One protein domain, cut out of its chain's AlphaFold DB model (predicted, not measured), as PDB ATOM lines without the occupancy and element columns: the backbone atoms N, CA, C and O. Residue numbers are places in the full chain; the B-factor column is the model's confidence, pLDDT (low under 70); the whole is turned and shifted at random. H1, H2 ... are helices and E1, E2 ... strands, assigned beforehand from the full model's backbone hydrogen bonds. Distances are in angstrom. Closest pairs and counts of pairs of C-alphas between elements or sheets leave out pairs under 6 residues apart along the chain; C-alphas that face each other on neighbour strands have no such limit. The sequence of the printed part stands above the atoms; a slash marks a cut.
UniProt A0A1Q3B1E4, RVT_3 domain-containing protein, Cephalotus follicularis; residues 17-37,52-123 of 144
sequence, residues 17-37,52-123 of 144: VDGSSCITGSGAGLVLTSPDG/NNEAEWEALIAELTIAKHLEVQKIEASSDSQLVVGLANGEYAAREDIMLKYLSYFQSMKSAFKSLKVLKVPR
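AT A GLANCE: This is residues 17 to 37 and 52 to 123 of the 144 residues of the protein "RVT_3 domain-containing protein" of Cephalotus follicularis (UniProt A0A1Q3B1E4). The long helix H1 lies in the middle, with the antiparallel hairpin E1 and E2 packed along one side of it and H3 running beside it on the side away from the hairpin. The parallel strand pair E3 and E4 stands as a second small sheet, and the short H2 packs on E4 and near the beginning of H1. The printed part has 93 residues, with named elements in the order E1 E2 H1 E3 H2 H3 E4, a mixed class of helices and strands. It is compact, with a radius of gyration of the C-alphas of 12.9 A and spans of 38 by 28 by 25 A.

HOW THE PARTS SIT: Begin at E1, residues 17 to 22, and E2, residues 25 to 33, a hairpin with N 20 and O 27 at 2.9 A. Look next at H1, residues 52 to 69, whose closest C-alpha pair with E1 is Glu 56 and Gly 19, 3.8 A. E3, residues 74 to 79, and E4, residues 115 to 120, are parallel, with N 77 and O 117 at 2.8 A; with H2, residues 82 to 88, and H3, residues 97 to 110, they form a strand-helix-strand unit, parallel neighbour strands with helices between, whose crossover is right-handed. H2 touches H1, at its residues 53 to 57 alone, at a steep tilt of 45 degrees, closest C-alphas Val 84 and Trp 57, 6.4 A. Every O i to N i+4 pair is within hydrogen-bond range in H1, H2 and H3.

IN THESE COORDINATES: Find C-alpha 17 at (203.483, 238.664, 278.540), where E1 begins. E2 is 27.0 A long, H1 25.8 A and H3 20.3 A. E4 ends at C-alpha 120, (199.344, 229.821, 273.863).

THE WHOLE: Residues 38 to 51 are not printed, and C-alphas 37 and 52 are 30.3 A apart across this cut. Of the links printed whole, none is long. No printed residue is under 70 in pLDDT.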
ATOM      1  N   VAL A  17     202.239 238.676 277.762       97.12
ATOM      2  CA  VAL A  17     203.483 238.664 278.540       97.12
ATOM      3  C   VAL A  17     204.607 237.977 277.794       97.12
ATOM      4  O   VAL A  17     204.386 237.000 277.077       97.12
ATOM      5  N   ASP A  18     205.816 238.470 278.024       97.56
ATOM      6  CA  ASP A  18     207.058 237.806 277.647       97.56
ATOM      7  C   ASP A  18     208.120 238.107 278.704       97.56
ATOM      8  O   ASP A  18     208.327 239.261 279.093       97.56
ATOM      9  N   GLY A  19     208.778 237.065 279.191       96.50
ATOM     10  CA  GLY A  19     209.918 237.170 280.087       96.50
ATOM     11  C   GLY A  19     211.228 236.935 279.353       96.50
ATOM     12  O   GLY A  19     211.378 235.977 278.601       96.50
ATOM     13  N   SER A  20     212.231 237.760 279.635       94.81
ATOM     14  CA  SER A  20     213.561 237.603 279.054       94.81
ATOM     15  C   SER A  20     214.642 237.582 280.121       94.81
ATOM     16  O   SER A  20     214.555 238.257 281.149       94.81
ATOM     17  N   SER A  21     215.685 236.796 279.874       94.38
ATOM     18  CA  SER A  21     216.877 236.771 280.707       94.38
ATOM     19  C   SER A  21     218.146 236.705 279.866       94.38
ATOM     20  O   SER A  21     218.216 236.048 278.825       94.38
ATOM     21  N   CYS A  22     219.176 237.401 280.333       90.12
ATOM     22  CA  CYS A  22     220.513 237.400 279.770       90.12
ATOM     23  C   CYS A  22     221.570 237.550 280.878       90.12
ATOM     24  O   CYS A  22     221.275 237.607 282.073       90.12
ATOM     25  N   ILE A  23     222.848 237.610 280.494       85.25
ATOM     26  CA  ILE A  23     223.953 237.663 281.459       85.25
ATOM     27  C   ILE A  23     223.929 238.922 282.347       85.25
ATOM     28  O   ILE A  23     224.351 238.859 283.510       85.25
ATOM     29  N   THR A  24     223.419 240.037 281.813       84.31
ATOM     30  CA  THR A  24     223.360 241.351 282.475       84.31
ATOM     31  C   THR A  24     222.106 241.540 283.335       84.31
ATOM     32  O   THR A  24     222.064 242.458 284.156       84.31
ATOM     33  N   GLY A  25     221.106 240.661 283.219       91.25
ATOM     34  CA  GLY A  25     219.892 240.710 284.030       91.25
ATOM     35  C   GLY A  25     218.704 240.012 283.381       91.25
ATOM     36  O   GLY A  25     218.833 239.370 282.341       91.25
ATOM     37  N   SER A  26     217.543 240.161 284.004       95.38
ATOM     38  CA  SER A  26     216.264 239.682 283.487       95.38
ATOM     39  C   SER A  26     215.204 240.775 283.553       95.38
ATOM     40  O   SER A  26     215.345 241.779 284.260       95.38
ATOM     41  N   GLY A  27     214.137 240.589 282.789       95.88
ATOM     42  CA  GLY A  27     213.020 241.513 282.735       95.88
ATOM     43  C   GLY A  27     211.803 240.906 282.058       95.88
ATOM     44  O   GLY A  27     211.807 239.744 281.655       95.88
ATOM     45  N   ALA A  28     210.765 241.719 281.939       96.44
ATOM     46  CA  ALA A  28     209.497 241.355 281.344       96.44
ATOM     47  C   ALA A  28     208.977 242.470 280.442       96.44
ATOM     48  O   ALA A  28     209.123 243.655 280.744       96.44
ATOM     49  N   GLY A  29     208.353 242.073 279.346       96.75
ATOM     50  CA  GLY A  29     207.484 242.912 278.544       96.75
ATOM     51  C   GLY A  29     206.047 242.582 278.897       96.75
ATOM     52  O   GLY A  29     205.720 241.407 279.059       96.75
ATOM     53  N   LEU A  30     205.204 243.603 279.024       96.31
ATOM     54  CA  LEU A  30     203.798 243.457 279.391       96.31
ATOM     55  C   LEU A  30     202.926 244.350 278.508       96.31
ATOM     56  O   LEU A  30     203.288 245.506 278.253       96.31
ATOM     57  N   VAL A  31     201.773 243.836 278.086       97.06
ATOM     58  CA  VAL A  31     200.764 244.574 277.321       97.06
ATOM     59  C   VAL A  31     199.372 244.227 277.845       97.06
ATOM     60  O   VAL A  31     198.846 243.136 277.632       97.06
ATOM     61  N   LEU A  32     198.733 245.220 278.459       95.94
ATOM     62  CA  LEU A  32     197.393 245.143 279.031       95.94
ATOM     63  C   LEU A  32     196.429 245.949 278.158       95.94
ATOM     64  O   LEU A  32     196.545 247.170 278.070       95.94
ATOM     65  N   THR A  33     195.457 245.284 277.540       96.56
ATOM     66  CA  THR A  33     194.424 245.918 276.710       96.56
ATOM     67  C   THR A  33     193.054 245.776 277.356       96.56
ATOM     68  O   THR A  33     192.616 244.672 277.699       96.56
ATOM     69  N   SER A  34     192.371 246.904 277.526       95.25
ATOM     70  CA  SER A  34     191.041 246.955 278.114       95.25
ATOM     71  C   SER A  34     189.955 246.517 277.123       95.25
ATOM     72  O   SER A  34     190.171 246.530 275.908       95.25
ATOM     73  N   PRO A  35     188.753 246.177 277.618       93.81
ATOM     74  CA  PRO A  35     187.610 245.850 276.767       93.81
ATOM     75  C   PRO A  35     187.211 247.004 275.837       93.81
ATOM     76  O   PRO A  35     186.684 246.762 274.756       93.81
ATOM     77  N   ASP A  36     187.489 248.243 276.253       91.81
ATOM     78  CA  ASP A  36     187.178 249.466 275.507       91.81
ATOM     79  C   ASP A  36     188.294 249.854 274.518       91.81
ATOM     80  O   ASP A  36     188.207 250.878 273.841       91.81
ATOM     81  N   GLY A  37     189.351 249.039 274.423       90.88
ATOM     82  CA  GLY A  37     190.389 249.147 273.399       90.88
ATOM     83  C   GLY A  37     191.566 250.060 273.736       90.88
ATOM     84  O   GLY A  37     192.418 250.271 272.876       90.88
ATOM     85  N   ASN A  52     215.432 231.917 281.848       94.06
ATOM     86  CA  ASN A  52     214.362 232.289 280.909       94.06
ATOM     87  C   ASN A  52     212.987 231.814 281.403       94.06
ATOM     88  O   ASN A  52     212.046 232.592 281.428       94.06
ATOM     89  N   ASN A  53     212.882 230.568 281.874       94.69
ATOM     90  CA  ASN A  53     211.612 230.028 282.367       94.69
ATOM     91  C   ASN A  53     211.106 230.776 283.607       94.69
ATOM     92  O   ASN A  53     209.908 230.993 283.747       94.69
ATOM     93  N   GLU A  54     212.012 231.155 284.510       96.38
ATOM     94  CA  GLU A  54     211.670 231.970 285.677       96.38
ATOM     95  C   GLU A  54     211.220 233.371 285.245       96.38
ATOM     96  O   GLU A  54     210.179 233.825 285.695       96.38
ATOM     97  N   ALA A  55     211.929 234.026 284.317       96.81
ATOM     98  CA  ALA A  55     211.549 235.346 283.813       96.81
ATOM     99  C   ALA A  55     210.147 235.350 283.182       96.81
ATOM    100  O   ALA A  55     209.389 236.294 283.389       96.81
ATOM    101  N   GLU A  56     209.780 234.294 282.455       97.06
ATOM    102  CA  GLU A  56     208.449 234.120 281.851       97.06
ATOM    103  C   GLU A  56     207.347 233.972 282.913       97.06
ATOM    104  O   GLU A  56     206.270 234.562 282.803       97.06
ATOM    105  N   TRP A  57     207.622 233.222 283.985       97.62
ATOM    106  CA  TRP A  57     206.711 233.116 285.127       97.62
ATOM    107  C   TRP A  57     206.565 234.435 285.882       97.62
ATOM    108  O   TRP A  57     205.449 234.823 286.227       97.62
ATOM    109  N   GLU A  58     207.676 235.127 286.121       97.56
ATOM    110  CA  GLU A  58     207.686 236.439 286.767       97.56
ATOM    111  C   GLU A  58     206.933 237.476 285.927       97.56
ATOM    112  O   GLU A  58     206.183 238.273 286.485       97.56
ATOM    113  N   ALA A  59     207.054 237.435 284.595       97.19
ATOM    114  CA  ALA A  59     206.288 238.286 283.687       97.19
ATOM    115  C   ALA A  59     204.777 238.054 283.845       97.19
ATOM    116  O   ALA A  59     204.030 238.998 284.117       97.19
ATOM    117  N   LEU A  60     204.327 236.795 283.776       97.69
ATOM    118  CA  LEU A  60     202.917 236.445 283.971       97.69
ATOM    119  C   LEU A  60     202.399 236.897 285.344       97.69
ATOM    120  O   LEU A  60     201.318 237.476 285.456       97.69
ATOM    121  N   ILE A  61     203.169 236.649 286.402       97.50
ATOM    122  CA  ILE A  61     202.792 237.021 287.767       97.50
ATOM    123  C   ILE A  61     202.732 238.538 287.940       97.50
ATOM    124  O   ILE A  61     201.794 239.042 288.567       97.50
ATOM    125  N   ALA A  62     203.696 239.274 287.389       96.44
ATOM    126  CA  ALA A  62     203.715 240.728 287.433       96.44
ATOM    127  C   ALA A  62     202.469 241.315 286.757       96.44
ATOM    128  O   ALA A  62     201.793 242.158 287.351       96.44
ATOM    129  N   GLU A  63     202.106 240.829 285.569       95.69
ATOM    130  CA  GLU A  63     200.940 241.343 284.847       95.69
ATOM    131  C   GLU A  63     199.622 241.024 285.559       95.69
ATOM    132  O   GLU A  63     198.776 241.902 285.730       95.69
ATOM    133  N   LEU A  64     199.468 239.802 286.081       97.31
ATOM    134  CA  LEU A  64     198.298 239.433 286.883       97.31
ATOM    135  C   LEU A  64     198.223 240.229 288.190       97.31
ATOM    136  O   LEU A  64     197.134 240.549 288.668       97.31
ATOM    137  N   THR A  65     199.369 240.580 288.770       96.81
ATOM    138  CA  THR A  65     199.423 241.432 289.959       96.81
ATOM    139  C   THR A  65     198.916 242.829 289.623       96.81
ATOM    140  O   THR A  65     198.077 243.354 290.355       96.81
ATOM    141  N   ILE A  66     199.348 243.413 288.504       94.62
ATOM    142  CA  ILE A  66     198.856 244.710 288.020       94.62
ATOM    143  C   ILE A  66     197.350 244.634 287.742       94.62
ATOM    144  O   ILE A  66     196.593 245.456 288.255       94.62
ATOM    145  N   ALA A  67     196.890 243.610 287.021       95.50
ATOM    146  CA  ALA A  67     195.476 243.434 286.698       95.50
ATOM    147  C   ALA A  67     194.598 243.307 287.957       95.50
ATOM    148  O   ALA A  67     193.517 243.893 288.020       95.50
ATOM    149  N   LYS A  68     195.082 242.614 288.996       96.31
ATOM    150  CA  LYS A  68     194.408 242.547 290.299       96.31
ATOM    151  C   LYS A  68     194.298 243.923 290.967       96.31
ATOM    152  O   LYS A  68     193.244 244.234 291.510       96.31
ATOM    153  N   HIS A  69     195.355 244.739 290.938       95.25
ATOM    154  CA  HIS A  69     195.327 246.100 291.500       95.25
ATOM    155  C   HIS A  69     194.395 247.038 290.727       95.25
ATOM    156  O   HIS A  69     193.839 247.961 291.311       95.25
ATOM    157  N   LEU A  70     194.203 246.780 289.433       93.38
ATOM    158  CA  LEU A  70     193.235 247.473 288.583       93.38
ATOM    159  C   LEU A  70     191.811 246.899 288.702       93.38
ATOM    160  O   LEU A  70     190.942 247.253 287.910       93.38
ATOM    161  N   GLU A  71     191.577 245.997 289.662       94.62
ATOM    162  CA  GLU A  71     190.286 245.357 289.944       94.62
ATOM    163  C   GLU A  71     189.669 244.623 288.739       94.62
ATOM    164  O   GLU A  71     188.457 244.375 288.684       94.62
ATOM    165  N   VAL A  72     190.508 244.215 287.782       95.44
ATOM    166  CA  VAL A  72     190.090 243.457 286.602       95.44
ATOM    167  C   VAL A  72     189.447 242.147 287.043       95.44
ATOM    168  O   VAL A  72     189.986 241.415 287.866       95.44
ATOM    169  N   GLN A  73     188.279 241.832 286.480       95.25
ATOM    170  CA  GLN A  73     187.498 240.656 286.875       95.25
ATOM    171  C   GLN A  73     187.655 239.471 285.916       95.25
ATOM    172  O   GLN A  73     187.529 238.322 286.339       95.25
ATOM    173  N   LYS A  74     187.877 239.734 284.623       96.94
ATOM    174  CA  LYS A  74     187.971 238.722 283.564       96.94
ATOM    175  C   LYS A  74     189.229 238.962 282.740       96.94
ATOM    176  O   LYS A  74     189.408 240.064 282.223       96.94
ATOM    177  N   ILE A  75     190.055 237.934 282.607       97.19
ATOM    178  CA  ILE A  75     191.360 238.004 281.953       97.19
ATOM    179  C   ILE A  75     191.516 236.883 280.935       97.19
ATOM    180  O   ILE A  75     191.230 235.716 281.218       97.19
ATOM    181  N   GLU A  76     192.074 237.251 279.790       97.62
ATOM    182  CA  GLU A  76     192.682 236.345 278.829       97.62
ATOM    183  C   GLU A  76     194.155 236.723 278.644       97.62
ATOM    184  O   GLU A  76     194.472 237.723 278.006       97.62
ATOM    185  N   ALA A  77     195.050 235.945 279.253       97.25
ATOM    186  CA  ALA A  77     196.493 236.125 279.167       97.25
ATOM    187  C   ALA A  77     197.086 235.287 278.043       97.25
ATOM    188  O   ALA A  77     196.751 234.116 277.899       97.25
ATOM    189  N   SER A  78     197.990 235.882 277.277       97.19
ATOM    190  CA  SER A  78     198.681 235.254 276.157       97.19
ATOM    191  C   SER A  78     200.175 235.182 276.443       97.19
ATOM    192  O   SER A  78     200.768 236.143 276.925       97.19
ATOM    193  N   SER A  79     200.781 234.036 276.144       96.69
ATOM    194  CA  SER A  79     202.229 233.838 276.217       96.69
ATOM    195  C   SER A  79     202.681 232.884 275.114       96.69
ATOM    196  O   SER A  79     201.974 231.936 274.751       96.69
ATOM    197  N   ASP A  80     203.879 233.103 274.586       96.06
ATOM    198  CA  ASP A  80     204.571 232.182 273.691       96.06
ATOM    199  C   ASP A  80     205.545 231.250 274.437       96.06
ATOM    200  O   ASP A  80     206.228 230.443 273.800       96.06
ATOM    201  N   SER A  81     205.506 231.199 275.773       96.25
ATOM    202  CA  SER A  81     206.195 230.181 276.572       96.25
ATOM    203  C   SER A  81     205.356 228.910 276.695       96.25
ATOM    204  O   SER A  81     204.298 228.873 277.319       96.25
ATOM    205  N   GLN A  82     205.815 227.815 276.078       95.62
ATOM    206  CA  GLN A  82     205.089 226.538 276.117       95.62
ATOM    207  C   GLN A  82     205.015 225.969 277.540       95.62
ATOM    208  O   GLN A  82     203.986 225.424 277.930       95.62
ATOM    209  N   LEU A  83     206.092 226.115 278.316       95.38
ATOM    210  CA  LEU A  83     206.168 225.607 279.683       95.38
ATOM    211  C   LEU A  83     205.191 226.338 280.607       95.38
ATOM    212  O   LEU A  83     204.463 225.675 281.344       95.38
ATOM    213  N   VAL A  84     205.151 227.674 280.551       96.00
ATOM    214  CA  VAL A  84     204.256 228.479 281.398       96.00
ATOM    215  C   VAL A  84     202.801 228.147 281.095       96.00
ATOM    216  O   VAL A  84     202.057 227.812 282.015       96.00
ATOM    217  N   VAL A  85     202.407 228.154 279.817       97.00
ATOM    218  CA  VAL A  85     201.022 227.857 279.421       97.00
ATOM    219  C   VAL A  85     200.630 226.433 279.822       97.00
ATOM    220  O   VAL A  85     199.603 226.241 280.474       97.00
ATOM    221  N   GLY A  86     201.468 225.438 279.513       97.06
ATOM    222  CA  GLY A  86     201.162 224.041 279.819       97.06
ATOM    223  C   GLY A  86     201.055 223.765 281.322       97.06
ATOM    224  O   GLY A  86     200.164 223.041 281.759       97.06
ATOM    225  N   LEU A  87     201.903 224.380 282.153       96.88
ATOM    226  CA  LEU A  87     201.788 224.271 283.612       96.88
ATOM    227  C   LEU A  87     200.575 225.039 284.160       96.88
ATOM    228  O   LEU A  87     199.853 224.514 285.009       96.88
ATOM    229  N   ALA A  88     200.316 226.256 283.676       95.81
ATOM    230  CA  ALA A  88     199.185 227.083 284.107       95.81
ATOM    231  C   ALA A  88     197.824 226.409 283.843       95.81
ATOM    232  O   ALA A  88     196.902 226.509 284.672       95.81
ATOM    233  N   ASN A  89     197.733 225.688 282.721       96.12
ATOM    234  CA  ASN A  89     196.557 224.934 282.289       96.12
ATOM    235  C   ASN A  89     196.506 223.500 282.846       96.12
ATOM    236  O   ASN A  89     195.496 222.821 282.680       96.12
ATOM    237  N   GLY A  90     197.549 223.042 283.548       95.12
ATOM    238  CA  GLY A  90     197.615 221.687 284.109       95.12
ATOM    239  C   GLY A  90     197.870 220.585 283.075       95.12
ATOM    240  O   GLY A  90     197.671 219.410 283.368       95.12
ATOM    241  N   GLU A  91     198.317 220.952 281.875       96.56
ATOM    242  CA  GLU A  91     198.726 220.030 280.812       96.56
ATOM    243  C   GLU A  91     200.075 219.372 281.138       96.56
ATOM    244  O   GLU A  91     200.333 218.237 280.733       96.56
ATOM    245  N   TYR A  92     200.930 220.070 281.893       95.12
ATOM    246  CA  TYR A  92     202.233 219.586 282.352       95.12
ATOM    247  C   TYR A  92     202.282 219.438 283.875       95.12
ATOM    248  O   TYR A  92     201.605 220.144 284.619       95.12
ATOM    249  N   ALA A  93     203.154 218.544 284.344       93.00
ATOM    250  CA  ALA A  93     203.482 218.403 285.758       93.00
ATOM    251  C   ALA A  93     204.776 219.163 286.087       93.00
ATOM    252  O   ALA A  93     205.819 218.907 285.479       93.00
ATOM    253  N   ALA A  94     204.724 220.066 287.069       92.19
ATOM    254  CA  ALA A  94     205.912 220.734 287.597       92.19
ATOM    255  C   ALA A  94     206.790 219.728 288.359       92.19
ATOM    256  O   ALA A  94     206.290 218.977 289.196       92.19
ATOM    257  N   ARG A  95     208.093 219.706 288.057       90.94
ATOM    258  CA  ARG A  95     209.062 218.776 288.674       90.94
ATOM    259  C   ARG A  95     210.065 219.458 289.594       90.94
ATOM    260  O   ARG A  95     210.535 218.840 290.538       90.94
ATOM    261  N   GLU A  96     210.413 220.702 289.298       93.56
ATOM    262  CA  GLU A  96     211.376 221.478 290.073       93.56
ATOM    263  C   GLU A  96     210.664 222.237 291.197       93.56
ATOM    264  O   GLU A  96     209.588 222.802 290.977       93.56
ATOM    265  N   ASP A  97     211.287 222.317 292.375       95.38
ATOM    266  CA  ASP A  97     210.732 223.018 293.544       95.38
ATOM    267  C   ASP A  97     210.359 224.472 293.236       95.38
ATOM    268  O   ASP A  97     209.362 224.990 293.740       95.38
ATOM    269  N   ILE A  98     211.145 225.141 292.388       95.00
ATOM    270  CA  ILE A  98     210.871 226.519 291.979       95.00
ATOM    271  C   ILE A  98     209.620 226.613 291.093       95.00
ATOM    272  O   ILE A  98     208.764 227.463 291.325       95.00
ATOM    273  N   MET A  99     209.440 225.682 290.153       95.56
ATOM    274  CA  MET A  99     208.255 225.627 289.288       95.56
ATOM    275  C   MET A  99     206.992 225.286 290.085       95.56
ATOM    276  O   MET A  99     205.920 225.819 289.804       95.56
ATOM    277  N   LEU A 100     207.114 224.448 291.121       96.69
ATOM    278  CA  LEU A 100     206.021 224.169 292.056       96.69
ATOM    279  C   LEU A 100     205.597 225.425 292.827       96.69
ATOM    280  O   LEU A 100     204.399 225.657 292.999       96.69
ATOM    281  N   LYS A 101     206.555 226.260 293.252       97.56
ATOM    282  CA  LYS A 101     206.265 227.541 293.917       97.56
ATOM    283  C   LYS A 101     205.540 228.506 292.984       97.56
ATOM    284  O   LYS A 101     204.514 229.053 293.388       97.56
ATOM    285  N   TYR A 102     206.011 228.663 291.745       97.75
ATOM    286  CA  TYR A 102     205.334 229.505 290.755       97.75
ATOM    287  C   TYR A 102     203.914 229.034 290.473       97.75
ATOM    288  O   TYR A 102     202.975 229.826 290.557       97.75
ATOM    289  N   LEU A 103     203.738 227.735 290.220       96.94
ATOM    290  CA  LEU A 103     202.422 227.168 289.970       96.94
ATOM    291  C   LEU A 103     201.498 227.367 291.177       96.94
ATOM    292  O   LEU A 103     200.369 227.813 291.006       96.94
ATOM    293  N   SER A 104     201.967 227.097 292.398       96.75
ATOM    294  CA  SER A 104     201.180 227.302 293.619       96.75
ATOM    295  C   SER A 104     200.748 228.763 293.785       96.75
ATOM    296  O   SER A 104     199.569 229.032 294.032       96.75
ATOM    297  N   TYR A 105     201.671 229.705 293.578       97.25
ATOM    298  CA  TYR A 105     201.371 231.130 293.664       97.25
ATOM    299  C   TYR A 105     200.354 231.556 292.600       97.25
ATOM    300  O   TYR A 105     199.329 232.153 292.935       97.25
ATOM    301  N   PHE A 106     200.553 231.155 291.345       96.81
ATOM    302  CA  PHE A 106     199.615 231.406 290.253       96.81
ATOM    303  C   PHE A 106     198.211 230.847 290.540       96.81
ATOM    304  O   PHE A 106     197.217 231.551 290.358       96.81
ATOM    305  N   GLN A 107     198.098 229.616 291.055       95.81
ATOM    306  CA  GLN A 107     196.798 229.040 291.427       95.81
ATOM    307  C   GLN A 107     196.128 229.841 292.552       95.81
ATOM    308  O   GLN A 107     194.916 230.051 292.508       95.81
ATOM    309  N   SER A 108     196.896 230.351 293.523       95.81
ATOM    310  CA  SER A 108     196.349 231.223 294.572       95.81
ATOM    311  C   SER A 108     195.780 232.529 294.000       95.81
ATOM    312  O   SER A 108     194.719 232.988 294.432       95.81
ATOM    313  N   MET A 109     196.424 233.086 292.965       95.12
ATOM    314  CA  MET A 109     195.982 234.311 292.295       95.12
ATOM    315  C   MET A 109     194.705 234.123 291.481       95.12
ATOM    316  O   MET A 109     193.931 235.072 291.382       95.12
ATOM    317  N   LYS A 110     194.436 232.923 290.941       93.94
ATOM    318  CA  LYS A 110     193.205 232.655 290.170       93.94
ATOM    319  C   LYS A 110     191.942 233.048 290.935       93.94
ATOM    320  O   LYS A 110     191.000 233.537 290.326       93.94
ATOM    321  N   SER A 111     191.943 232.892 292.262       92.88
ATOM    322  CA  SER A 111     190.811 233.250 293.129       92.88
ATOM    323  C   SER A 111     190.454 234.743 293.129       92.88
ATOM    324  O   SER A 111     189.337 235.098 293.496       92.88
ATOM    325  N   ALA A 112     191.371 235.618 292.701       94.69
ATOM    326  CA  ALA A 112     191.128 237.054 292.594       94.69
ATOM    327  C   ALA A 112     190.298 237.441 291.356       94.69
ATOM    328  O   ALA A 112     189.808 238.565 291.287       94.69
ATOM    329  N   PHE A 113     190.132 236.527 290.395       96.44
ATOM    330  CA  PHE A 113     189.468 236.784 289.120       96.44
ATOM    331  C   PHE A 113     188.213 235.920 288.983       96.44
ATOM    332  O   PHE A 113     188.201 234.746 289.343       96.44
ATOM    333  N   LYS A 114     187.149 236.473 288.390       96.38
ATOM    334  CA  LYS A 114     185.964 235.690 287.994       96.38
ATOM    335  C   LYS A 114     186.290 234.727 286.857       96.38
ATOM    336  O   LYS A 114     185.690 233.662 286.754       96.38
ATOM    337  N   SER A 115     187.207 235.125 285.978       95.88
ATOM    338  CA  SER A 115     187.716 234.287 284.899       95.88
ATOM    339  C   SER A 115     189.161 234.659 284.598       95.88
ATOM    340  O   SER A 115     189.469 235.837 284.436       95.88
ATOM    341  N   LEU A 116     190.031 233.657 284.519       96.75
ATOM    342  CA  LEU A 116     191.414 233.800 284.081       96.75
ATOM    343  C   LEU A 116     191.739 232.635 283.147       96.75
ATOM    344  O   LEU A 116     191.732 231.477 283.572       96.75
ATOM    345  N   LYS A 117     192.002 232.951 281.880       96.25
ATOM    346  CA  LYS A 117     192.476 232.005 280.866       96.25
ATOM    347  C   LYS A 117     193.914 232.331 280.497       96.25
ATOM    348  O   LYS A 117     194.268 233.504 280.428       96.25
ATOM    349  N   VAL A 118     194.712 231.297 280.243       97.25
ATOM    350  CA  VAL A 118     196.072 231.433 279.719       97.25
ATOM    351  C   VAL A 118     196.138 230.703 278.383       97.25
ATOM    352  O   VAL A 118     195.906 229.495 278.310       97.25
ATOM    353  N   LEU A 119     196.406 231.452 277.323       97.06
ATOM    354  CA  LEU A 119     196.422 230.992 275.947       97.06
ATOM    355  C   LEU A 119     197.846 230.961 275.412       97.06
ATOM    356  O   LEU A 119     198.660 231.858 275.648       97.06
ATOM    357  N   LYS A 120     198.125 229.910 274.646       97.12
ATOM    358  CA  LYS A 120     199.344 229.821 273.863       97.12
ATOM    359  C   LYS A 120     199.176 230.639 272.590       97.12
ATOM    360  O   LYS A 120     198.247 230.381 271.830       97.12
ATOM    361  N   VAL A 121     200.127 231.528 272.320       96.25
ATOM    362  CA  VAL A 121     200.231 232.228 271.033       96.25
ATOM    363  C   VAL A 121     201.556 231.910 270.332       96.25
ATOM    364  O   VAL A 121     202.538 231.539 270.988       96.25
ATOM    365  N   PRO A 122     201.620 232.003 268.993       95.62
ATOM    366  CA  PRO A 122     202.882 231.991 268.269       95.62
ATOM    367  C   PRO A 122     203.758 233.184 268.659       95.62
ATOM    368  O   PRO A 122     203.277 234.302 268.814       95.62
ATOM    369  N   ARG A 123     205.076 232.978 268.704       91.56
ATOM    370  CA  ARG A 123     206.043 234.045 269.016       91.56
ATOM    371  C   ARG A 123     205.923 235.276 268.111       91.56
ATOM    372  O   ARG A 123     206.162 236.392 268.552       91.56
TER     373      ARG A 123